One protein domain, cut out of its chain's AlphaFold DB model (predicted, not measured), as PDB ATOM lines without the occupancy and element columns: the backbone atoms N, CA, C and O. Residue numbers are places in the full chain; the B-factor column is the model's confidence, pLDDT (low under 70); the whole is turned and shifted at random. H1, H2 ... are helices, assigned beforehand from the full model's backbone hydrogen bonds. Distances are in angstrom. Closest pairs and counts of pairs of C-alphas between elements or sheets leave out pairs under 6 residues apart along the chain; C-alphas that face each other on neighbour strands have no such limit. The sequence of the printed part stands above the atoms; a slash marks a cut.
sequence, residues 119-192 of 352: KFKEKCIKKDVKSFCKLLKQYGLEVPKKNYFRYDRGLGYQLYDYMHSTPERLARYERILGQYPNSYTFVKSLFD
ATOM      1  N   LYS A 119     -39.244 -53.474 -46.142       90.94
ATOM      2  CA  LYS A 119     -40.198 -53.390 -45.019       90.94
ATOM      3  C   LYS A 119     -39.499 -52.948 -43.734       90.94
ATOM      4  O   LYS A 119     -40.033 -52.106 -43.007       90.94
ATOM      5  N   PHE A 120     -38.292 -53.450 -43.468       92.56
ATOM      6  CA  PHE A 120     -37.431 -52.952 -42.396       92.56
ATOM      7  C   PHE A 120     -37.121 -51.459 -42.569       92.56
ATOM      8  O   PHE A 120     -37.331 -50.694 -41.621       92.56
ATOM      9  N   LYS A 121     -36.703 -51.018 -43.767       89.25
ATOM     10  CA  LYS A 121     -36.451 -49.589 -44.046       89.25
ATOM     11  C   LYS A 121     -37.700 -48.734 -43.818       89.25
ATOM     12  O   LYS A 121     -37.631 -47.734 -43.107       89.25
ATOM     13  N   GLU A 122     -38.853 -49.145 -44.342       89.12
ATOM     14  CA  GLU A 122     -40.120 -48.422 -44.173       89.12
ATOM     15  C   GLU A 122     -40.527 -48.312 -42.688       89.12
ATOM     16  O   GLU A 122     -40.919 -47.239 -42.218       89.12
ATOM     17  N   LYS A 123     -40.385 -49.398 -41.915       92.00
ATOM     18  CA  LYS A 123     -40.640 -49.424 -40.465       92.00
ATOM     19  C   LYS A 123     -39.712 -48.473 -39.702       92.00
ATOM     20  O   LYS A 123     -40.177 -47.769 -38.802       92.00
ATOM     21  N   CYS A 124     -38.429 -48.434 -40.062       91.81
ATOM     22  CA  CYS A 124     -37.453 -47.514 -39.480       91.81
ATOM     23  C   CYS A 124     -37.809 -46.059 -39.802       91.81
ATOM     24  O   CYS A 124     -37.964 -45.263 -38.880       91.81
ATOM     25  N   ILE A 125     -38.086 -45.725 -41.065       88.88
ATOM     26  CA  ILE A 125     -38.434 -44.351 -41.460       88.88
ATOM     27  C   ILE A 125     -39.731 -43.877 -40.781       88.88
ATOM     28  O   ILE A 125     -39.786 -42.754 -40.279       88.88
ATOM     29  N   LYS A 126     -40.758 -44.731 -40.650       88.81
ATOM     30  CA  LYS A 126     -41.988 -44.406 -39.892       88.81
ATOM     31  C   LYS A 126     -41.710 -44.065 -38.419       88.81
ATOM     32  O   LYS A 126     -42.361 -43.177 -37.863       88.81
ATOM     33  N   LYS A 127     -40.750 -44.747 -37.781       90.88
ATOM     34  CA  LYS A 127     -40.282 -44.439 -36.418       90.88
ATOM     35  C   LYS A 127     -39.482 -43.132 -36.397       90.88
ATOM     36  O   LYS A 127     -39.735 -42.274 -35.553       90.88
ATOM     37  N   ASP A 128     -38.568 -42.971 -37.344       93.06
ATOM     38  CA  ASP A 128     -37.658 -41.835 -37.446       93.06
ATOM     39  C   ASP A 128     -38.386 -40.517 -37.672       93.06
ATOM     40  O   ASP A 128     -38.092 -39.556 -36.974       93.06
ATOM     41  N   VAL A 129     -39.402 -40.476 -38.542       92.94
ATOM     42  CA  VAL A 129     -40.238 -39.281 -38.762       92.94
ATOM     43  C   VAL A 129     -40.819 -38.753 -37.444       92.94
ATOM     44  O   VAL A 129     -40.860 -37.543 -37.229       92.94
ATOM     45  N   LYS A 130     -41.222 -39.627 -36.507       90.94
ATOM     46  CA  LYS A 130     -41.712 -39.193 -35.185       90.94
ATOM     47  C   LYS A 130     -40.607 -38.516 -34.364       90.94
ATOM     48  O   LYS A 130     -40.871 -37.490 -33.737       90.94
ATOM     49  N   SER A 131     -39.403 -39.083 -34.357       93.44
ATOM     50  CA  SER A 131     -38.245 -38.550 -33.627       93.44
ATOM     51  C   SER A 131     -37.705 -37.267 -34.266       93.44
ATOM     52  O   SER A 131     -37.445 -36.296 -33.562       93.44
ATOM     53  N   PHE A 132     -37.622 -37.219 -35.594       93.12
ATOM     54  CA  PHE A 132     -37.166 -36.061 -36.353       93.12
ATOM     55  C   PHE A 132     -38.125 -34.876 -36.192       93.12
ATOM     56  O   PHE A 132     -37.702 -33.783 -35.833       93.12
ATOM     57  N   CYS A 133     -39.440 -35.100 -36.287       93.31
ATOM     58  CA  CYS A 133     -40.430 -34.068 -35.968       93.31
ATOM     59  C   CYS A 133     -40.344 -33.558 -34.516       93.31
ATOM     60  O   CYS A 133     -40.775 -32.438 -34.254       93.31
ATOM     61  N   LYS A 134     -39.812 -34.341 -33.563       93.94
ATOM     62  CA  LYS A 134     -39.522 -33.860 -32.199       93.94
ATOM     63  C   LYS A 134     -38.270 -32.971 -32.183       93.94
ATOM     64  O   LYS A 134     -38.318 -31.911 -31.563       93.94
ATOM     65  N   LEU A 135     -37.208 -33.365 -32.891       94.25
ATOM     66  CA  LEU A 135     -35.978 -32.578 -33.046       94.25
ATOM     67  C   LEU A 135     -36.266 -31.194 -33.653       94.25
ATOM     68  O   LEU A 135     -35.834 -30.186 -33.107       94.25
ATOM     69  N   LEU A 136     -37.077 -31.126 -34.714       94.31
ATOM     70  CA  LEU A 136     -37.454 -29.852 -35.340       94.31
ATOM     71  C   LEU A 136     -38.166 -28.904 -34.356       94.31
ATOM     72  O   LEU A 136     -37.813 -27.727 -34.275       94.31
ATOM     73  N   LYS A 137     -39.096 -29.417 -33.536       95.06
ATOM     74  CA  LYS A 137     -39.771 -28.613 -32.495       95.06
ATOM     75  C   LYS A 137     -38.816 -28.090 -31.430       95.06
ATOM     76  O   LYS A 137     -39.006 -26.972 -30.967       95.06
ATOM     77  N   GLN A 138     -37.815 -28.881 -31.044       95.19
ATOM     78  CA  GLN A 138     -36.827 -28.489 -30.035       95.19
ATOM     79  C   GLN A 138     -36.035 -27.238 -30.451       95.19
ATOM     80  O   GLN A 138     -35.665 -26.448 -29.589       95.19
ATOM     81  N   TYR A 139     -35.837 -27.026 -31.755       92.50
ATOM     82  CA  TYR A 139     -35.186 -25.834 -32.311       92.50
ATOM     83  C   TYR A 139     -36.164 -24.773 -32.843       92.50
ATOM     84  O   TYR A 139     -35.752 -23.861 -33.552       92.50
ATOM     85  N   GLY A 140     -37.460 -24.871 -32.521       93.06
ATOM     86  CA  GLY A 140     -38.467 -23.891 -32.946       93.06
ATOM     87  C   GLY A 140     -38.789 -23.901 -34.448       93.06
ATOM     88  O   GLY A 140     -39.364 -22.939 -34.952       93.06
ATOM     89  N   LEU A 141     -38.437 -24.969 -35.172       93.81
ATOM     90  CA  LEU A 141     -38.686 -25.089 -36.610       93.81
ATOM     91  C   LEU A 141     -40.132 -25.517 -36.902       93.81
ATOM     92  O   LEU A 141     -40.721 -26.351 -36.209       93.81
ATOM     93  N   GLU A 142     -40.696 -24.973 -37.982       93.88
ATOM     94  CA  GLU A 142     -42.013 -25.354 -38.503       93.88
ATOM     95  C   GLU A 142     -41.990 -26.813 -38.978       93.88
ATOM     96  O   GLU A 142     -41.207 -27.173 -39.852       93.88
ATOM     97  N   VAL A 143     -42.854 -27.664 -38.423       93.62
ATOM     98  CA  VAL A 143     -42.818 -29.112 -38.679       93.62
ATOM     99  C   VAL A 143     -43.730 -29.495 -39.851       93.62
ATOM    100  O   VAL A 143     -44.935 -29.232 -39.767       93.62
ATOM    101  N   PRO A 144     -43.229 -30.201 -40.885       92.25
ATOM    102  CA  PRO A 144     -44.078 -30.754 -41.938       92.25
ATOM    103  C   PRO A 144     -45.155 -31.691 -41.375       92.25
ATOM    104  O   PRO A 144     -44.934 -32.422 -40.403       92.25
ATOM    105  N   LYS A 145     -46.329 -31.746 -42.018       88.69
ATOM    106  CA  LYS A 145     -47.330 -32.780 -41.701       88.69
ATOM    107  C   LYS A 145     -46.696 -34.165 -41.897       88.69
ATOM    108  O   LYS A 145     -45.931 -34.362 -42.833       88.69
ATOM    109  N   LYS A 146     -47.024 -35.149 -41.049       80.38
ATOM    110  CA  LYS A 146     -46.376 -36.482 -41.077       80.38
ATOM    111  C   LYS A 146     -46.420 -37.172 -42.447       80.38
ATOM    112  O   LYS A 146     -45.486 -37.883 -42.780       80.38
ATOM    113  N   ASN A 147     -47.484 -36.953 -43.219       84.88
ATOM    114  CA  ASN A 147     -47.675 -37.499 -44.566       84.88
ATOM    115  C   ASN A 147     -46.875 -36.774 -45.665       84.88
ATOM    116  O   ASN A 147     -46.918 -37.206 -46.810       84.88
ATOM    117  N   TYR A 148     -46.170 -35.686 -45.339       88.44
ATOM    118  CA  TYR A 148     -45.201 -35.057 -46.235       88.44
ATOM    119  C   TYR A 148     -43.960 -35.943 -46.416       88.44
ATOM    120  O   TYR A 148     -43.420 -36.035 -47.513       88.44
ATOM    121  N   PHE A 149     -43.534 -36.630 -45.349       87.94
ATOM    122  CA  PHE A 149     -42.370 -37.510 -45.380       87.94
ATOM    123  C   PHE A 149     -42.698 -38.848 -46.051       87.94
ATOM    124  O   PHE A 149     -43.403 -39.692 -45.496       87.94
ATOM    125  N   ARG A 150     -42.136 -39.050 -47.239       81.88
ATOM    126  CA  ARG A 150     -42.123 -40.315 -47.974       81.88
ATOM    127  C   ARG A 150     -40.928 -41.169 -47.544       81.88
ATOM    128  O   ARG A 150     -39.893 -40.639 -47.143       81.88
ATOM    129  N   TYR A 151     -41.059 -42.491 -47.659       76.50
ATOM    130  CA  TYR A 151     -39.994 -43.439 -47.302       76.50
ATOM    131  C   TYR A 151     -38.927 -43.613 -48.398       76.50
ATOM    132  O   TYR A 151     -37.866 -44.170 -48.136       76.50
ATOM    133  N   ASP A 152     -39.201 -43.150 -49.619       72.19
ATOM    134  CA  ASP A 152     -38.348 -43.298 -50.802       72.19
ATOM    135  C   ASP A 152     -37.391 -42.110 -51.025       72.19
ATOM    136  O   ASP A 152     -36.730 -42.027 -52.059       72.19
ATOM    137  N   ARG A 153     -37.295 -41.190 -50.055       72.81
ATOM    138  CA  ARG A 153     -36.359 -40.054 -50.049       72.81
ATOM    139  C   ARG A 153     -35.756 -39.839 -48.659       72.81
ATOM    140  O   ARG A 153     -36.433 -40.016 -47.649       72.81
ATOM    141  N   GLY A 154     -34.509 -39.369 -48.599       83.38
ATOM    142  CA  GLY A 154     -33.863 -38.976 -47.338       83.38
ATOM    143  C   GLY A 154     -34.617 -37.845 -46.624       83.38
ATOM    144  O   GLY A 154     -35.138 -36.933 -47.272       83.38
ATOM    145  N   LEU A 155     -34.691 -37.891 -45.289       90.38
ATOM    146  CA  LEU A 155     -35.493 -36.932 -44.510       90.38
ATOM    147  C   LEU A 155     -34.942 -35.500 -44.596       90.38
ATOM    148  O   LEU A 155     -35.726 -34.556 -44.676       90.38
ATOM    149  N   GLY A 156     -33.614 -35.336 -44.646       90.69
ATOM    150  CA  GLY A 156     -32.965 -34.033 -44.814       90.69
ATOM    151  C   GLY A 156     -33.297 -33.354 -46.149       90.69
ATOM    152  O   GLY A 156     -33.625 -32.169 -46.162       90.69
ATOM    153  N   TYR A 157     -33.310 -34.102 -47.260       90.75
ATOM    154  CA  TYR A 157     -33.718 -33.574 -48.570       90.75
ATOM    155  C   TYR A 157     -35.188 -33.144 -48.577       90.75
ATOM    156  O   TYR A 157     -35.513 -32.066 -49.058       90.75
ATOM    157  N   GLN A 158     -36.070 -33.942 -47.970       92.38
ATOM    158  CA  GLN A 158     -37.483 -33.578 -47.842       92.38
ATOM    159  C   GLN A 158     -37.680 -32.341 -46.952       92.38
ATOM    160  O   GLN A 158     -38.523 -31.502 -47.250       92.38
ATOM    161  N   LEU A 159     -36.883 -32.172 -45.892       93.38
ATOM    162  CA  LEU A 159     -36.907 -30.940 -45.101       93.38
ATOM    163  C   LEU A 159     -36.441 -29.724 -45.917       93.38
ATOM    164  O   LEU A 159     -37.033 -28.657 -45.788       93.38
ATOM    165  N   TYR A 160     -35.424 -29.880 -46.765       93.56
ATOM    166  CA  TYR A 160     -34.956 -28.816 -47.652       93.56
ATOM    167  C   TYR A 160     -36.020 -28.411 -48.685       93.56
ATOM    168  O   TYR A 160     -36.291 -27.218 -48.842       93.56
ATOM    169  N   ASP A 161     -36.654 -29.394 -49.338       93.12
ATOM    170  CA  ASP A 161     -37.771 -29.190 -50.271       93.12
ATOM    171  C   ASP A 161     -38.944 -28.481 -49.563       93.12
ATOM    172  O   ASP A 161     -39.546 -27.548 -50.099       93.12
ATOM    173  N   TYR A 162     -39.242 -28.873 -48.318       94.38
ATOM    174  CA  TYR A 162     -40.261 -28.221 -47.499       94.38
ATOM    175  C   TYR A 162     -39.885 -26.778 -47.175       94.38
ATOM    176  O   TYR A 162     -40.699 -25.884 -47.391       94.38
ATOM    177  N   MET A 163     -38.663 -26.531 -46.704       93.81
ATOM    178  CA  MET A 163     -38.139 -25.205 -46.372       93.81
ATOM    179  C   MET A 163     -38.272 -24.225 -47.547       93.81
ATOM    180  O   MET A 163     -38.749 -23.109 -47.357       93.81
ATOM    181  N   HIS A 164     -37.946 -24.672 -48.763       94.00
ATOM    182  CA  HIS A 164     -37.993 -23.867 -49.988       94.00
ATOM    183  C   HIS A 164     -39.391 -23.694 -50.601       94.00
ATOM    184  O   HIS A 164     -39.540 -22.966 -51.580       94.00
ATOM    185  N   SER A 165     -40.427 -24.331 -50.050       94.62
ATOM    186  CA  SER A 165     -41.767 -24.305 -50.657       94.62
ATOM    187  C   SER A 165     -42.483 -22.946 -50.601       94.62
ATOM    188  O   SER A 165     -43.415 -22.750 -51.375       94.62
ATOM    189  N   THR A 166     -42.067 -22.005 -49.736       95.62
ATOM    190  CA  THR A 166     -42.420 -20.572 -49.858       95.62
ATOM    191  C   THR A 166     -41.281 -19.667 -49.352       95.62
ATOM    192  O   THR A 166     -40.525 -20.094 -48.470       95.62
ATOM    193  N   PRO A 167     -41.162 -18.410 -49.832       96.25
ATOM    194  CA  PRO A 167     -40.128 -17.473 -49.378       96.25
ATOM    195  C   PRO A 167     -40.175 -17.183 -47.870       96.25
ATOM    196  O   PRO A 167     -39.141 -17.101 -47.211       96.25
ATOM    197  N   GLU A 168     -41.371 -17.084 -47.286       95.88
ATOM    198  CA  GLU A 168     -41.555 -16.783 -45.860       95.88
ATOM    199  C   GLU A 168     -41.120 -17.959 -44.982       95.88
ATOM    200  O   GLU A 168     -40.672 -17.757 -43.851       95.88
ATOM    201  N   ARG A 169     -41.269 -19.194 -45.479       95.19
ATOM    202  CA  ARG A 169     -40.798 -20.401 -44.793       95.19
ATOM    203  C   ARG A 169     -39.280 -20.497 -44.850       95.19
ATOM    204  O   ARG A 169     -38.674 -20.717 -43.803       95.19
ATOM    205  N   LEU A 170     -38.679 -20.254 -46.016       95.06
ATOM    206  CA  LEU A 170     -37.227 -20.194 -46.167       95.06
ATOM    207  C   LEU A 170     -36.630 -19.165 -45.194       95.06
ATOM    208  O   LEU A 170     -35.823 -19.529 -44.342       95.06
ATOM    209  N   ALA A 171     -37.141 -17.930 -45.191       95.06
ATOM    210  CA  ALA A 171     -36.681 -16.869 -44.292       95.06
ATOM    211  C   ALA A 171     -36.852 -17.190 -42.788       95.06
ATOM    212  O   ALA A 171     -36.065 -16.722 -41.959       95.06
ATOM    213  N   ARG A 172     -37.861 -17.990 -42.398       93.81
ATOM    214  CA  ARG A 172     -38.000 -18.490 -41.012       93.81
ATOM    215  C   ARG A 172     -36.899 -19.486 -40.653       93.81
ATOM    216  O   ARG A 172     -36.341 -19.393 -39.563       93.81
ATOM    217  N   TYR A 173     -36.609 -20.429 -41.544       94.19
ATOM    218  CA  TYR A 173     -35.578 -21.442 -41.332       94.19
ATOM    219  C   TYR A 173     -34.169 -20.835 -41.344       94.19
ATOM    220  O   TYR A 173     -33.389 -21.116 -40.438       94.19
ATOM    221  N   GLU A 174     -33.860 -19.959 -42.304       93.62
ATOM    222  CA  GLU A 174     -32.546 -19.311 -42.423       93.62
ATOM    223  C   GLU A 174     -32.184 -18.482 -41.185       93.62
ATOM    224  O   GLU A 174     -31.025 -18.445 -40.780       93.62
ATOM    225  N   ARG A 175     -33.171 -17.883 -40.508       94.12
ATOM    226  CA  ARG A 175     -32.959 -17.173 -39.235       94.12
ATOM    227  C   ARG A 175     -32.482 -18.088 -38.097       94.12
ATOM    228  O   ARG A 175     -31.822 -17.616 -37.177       94.12
ATOM    229  N   ILE A 176     -32.855 -19.367 -38.127       92.12
ATOM    230  CA  ILE A 176     -32.559 -20.349 -37.071       92.12
ATOM    231  C   ILE A 176     -31.314 -21.176 -37.422       92.12
ATOM    232  O   ILE A 176     -30.550 -21.554 -36.533       92.12
ATOM    233  N   LEU A 177     -31.124 -21.466 -38.711       90.69
ATOM    234  CA  LEU A 177     -30.130 -22.411 -39.215       90.69
ATOM    235  C   LEU A 177     -28.978 -21.757 -39.983       90.69
ATOM    236  O   LEU A 177     -27.929 -22.374 -40.103       90.69
ATOM    237  N   GLY A 178     -29.144 -20.532 -40.481       90.69
ATOM    238  CA  GLY A 178     -28.257 -19.931 -41.476       90.69
ATOM    239  C   GLY A 178     -28.678 -20.252 -42.915       90.69
ATOM    240  O   GLY A 178     -29.629 -20.997 -43.159       90.69
ATOM    241  N   GLN A 179     -27.971 -19.656 -43.876       89.00
ATOM    242  CA  GLN A 179     -28.209 -19.841 -45.311       89.00
ATOM    243  C   GLN A 179     -27.414 -21.025 -45.864       89.00
ATOM    244  O   GLN A 179     -26.278 -21.266 -45.455       89.00
ATOM    245  N   TYR A 180     -27.989 -21.731 -46.842       85.06
ATOM    246  CA  TYR A 180     -27.369 -22.891 -47.488       85.06
ATOM    247  C   TYR A 180     -27.476 -22.777 -49.012       85.06
ATOM    248  O   TYR A 180     -28.572 -22.555 -49.518       85.06
ATOM    249  N   PRO A 181     -26.377 -22.964 -49.768       80.31
ATOM    250  CA  PRO A 181     -26.363 -22.703 -51.209       80.31
ATOM    251  C   PRO A 181     -27.119 -23.748 -52.042       80.31
ATOM    252  O   PRO A 181     -27.392 -23.509 -53.215       80.31
ATOM    253  N   ASN A 182     -27.386 -24.934 -51.485       87.19
ATOM    254  CA  ASN A 182     -28.126 -26.021 -52.129       87.19
ATOM    255  C   ASN A 182     -28.490 -27.127 -51.115       87.19
ATOM    256  O   ASN A 182     -27.973 -27.173 -49.992       87.19
ATOM    257  N   SER A 183     -29.346 -28.057 -51.550       87.00
ATOM    258  CA  SER A 183     -29.820 -29.197 -50.754       87.00
ATOM    259  C   SER A 183     -28.704 -30.143 -50.315       87.00
ATOM    260  O   SER A 183     -28.737 -30.641 -49.191       87.00
ATOM    261  N   TYR A 184     -27.693 -30.352 -51.161       84.88
ATOM    262  CA  TYR A 184     -26.547 -31.198 -50.842       84.88
ATOM    263  C   TYR A 184     -25.760 -30.635 -49.649       84.88
ATOM    264  O   TYR A 184     -25.518 -31.342 -48.669       84.88
ATOM    265  N   THR A 185     -25.419 -29.343 -49.688       85.75
ATOM    266  CA  THR A 185     -24.715 -28.658 -48.598       85.75
ATOM    267  C   THR A 185     -25.549 -28.650 -47.320       85.75
ATOM    268  O   THR A 185     -25.006 -28.957 -46.261       85.75
ATOM    269  N   PHE A 186     -26.856 -28.371 -47.399       90.06
ATOM    270  CA  PHE A 186     -27.762 -28.459 -46.249       90.06
ATOM    271  C   PHE A 186     -27.729 -29.851 -45.601       90.06
ATOM    272  O   PHE A 186     -27.449 -29.970 -44.410       90.06
ATOM    273  N   VAL A 187     -27.930 -30.922 -46.378       88.00
ATOM    274  CA  VAL A 187     -27.937 -32.291 -45.841       88.00
ATOM    275  C   VAL A 187     -26.579 -32.653 -45.233       88.00
ATOM    276  O   VAL A 187     -26.525 -33.078 -44.080       88.00
ATOM    277  N   LYS A 188     -25.469 -32.402 -45.940       83.88
ATOM    278  CA  LYS A 188     -24.127 -32.801 -45.479       83.88
ATOM    279  C   LYS A 188     -23.536 -31.957 -44.351       83.88
ATOM    280  O   LYS A 188     -22.582 -32.420 -43.726       83.88
ATOM    281  N   SER A 189     -24.044 -30.751 -44.094       83.88
ATOM    282  CA  SER A 189     -23.560 -29.885 -43.002       83.88
ATOM    283  C   SER A 189     -24.500 -29.829 -41.799       83.88
ATOM    284  O   SER A 189     -24.013 -29.698 -40.681       83.88
ATOM    285  N   LEU A 190     -25.819 -29.964 -41.992       86.19
ATOM    286  CA  LEU A 190     -26.787 -29.896 -40.895       86.19
ATOM    287  C   LEU A 190     -27.400 -31.231 -40.487       86.19
ATOM    288  O   LEU A 190     -27.719 -31.386 -39.312       86.19
ATOM    289  N   PHE A 191     -27.626 -32.158 -41.417       85.88
ATOM    290  CA  PHE A 191     -28.411 -33.368 -41.143       85.88
ATOM    291  C   PHE A 191     -27.518 -34.597 -40.909       85.88
ATOM    292  O   PHE A 191     -27.719 -35.330 -39.939       85.88
ATOM    293  N   ASP A 192     -26.495 -34.778 -41.750       85.94
ATOM    294  CA  ASP A 192     -25.543 -35.899 -41.685       85.94
ATOM    295  C   ASP A 192     -24.329 -35.633 -40.774       85.94
ATOM    296  O   ASP A 192     -23.558 -36.557 -40.512       85.94
TER     297      ASP A 192
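This is residues 119 to 192 of the 352 residues of an uncharacterized protein of Clostridiales bacterium (UniProt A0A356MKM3). A long helix with a slight kink, H1, runs along one side, and three short helices gather beside its later part: H2 in the middle, H4 packed across H2, and H3 turned off at H2's far end. From the end of H1 a long loop, residues 139 to 154, folds back to the beginning of H2. The printed part has 74 residues with four named helices, in the order H1, H2, H3, H4, and no named strand; its class is all helix. It is compact, with a radius of gyration of the C-alphas of 12.2 A, yet elongated, spanning 36 by 22 by 19 A.

Find C-alpha 119 at (-40.198, -53.390, -45.019); from there H1, residues 119 to 138, runs 29.3 A to C-alpha 138 at (-36.827, -28.489, -30.035), with a kink of 26 degrees near residue 128. H2 is residues 155 to 163, 12.2 A long, and H3 is residues 167 to 177, 15.1 A long. H4, residues 183 to 191, spans 10.6 A and ends at C-alpha 191 at (-28.411, -33.368, -41.143).

Look first at C-alphas 129 and 155, 7.8 A apart: here H1 and H2 are close but not clearly touching, at a steep tilt of 48 degrees. H2 and H4 touch, their closest C-alphas being those of Gly 156 and Val 187, 5.4 A apart, at a steep tilt of 64 degrees, opposite ways. H2 and H3 only just touch, and only at the corner, with 3 pairs of C-alphas within 8 A, the closest Met 163 and Leu 170 at 5.1 A. H3 and H4 are only just apart, at 8.4 A; H1 is apart from both. Every O i to N i+4 pair is within hydrogen-bond range in H2 and H4, against 14 of 16 in H1 and 6 of 7 in H3.

The two C-alphas farthest apart, those of Lys 119 and Arg 175, are 37.4 A apart. The printed part has no cut. The link from H1 to H2 is long; the other two are tight. The mean pLDDT of the printed part is 90.1, and no printed residue is under 70.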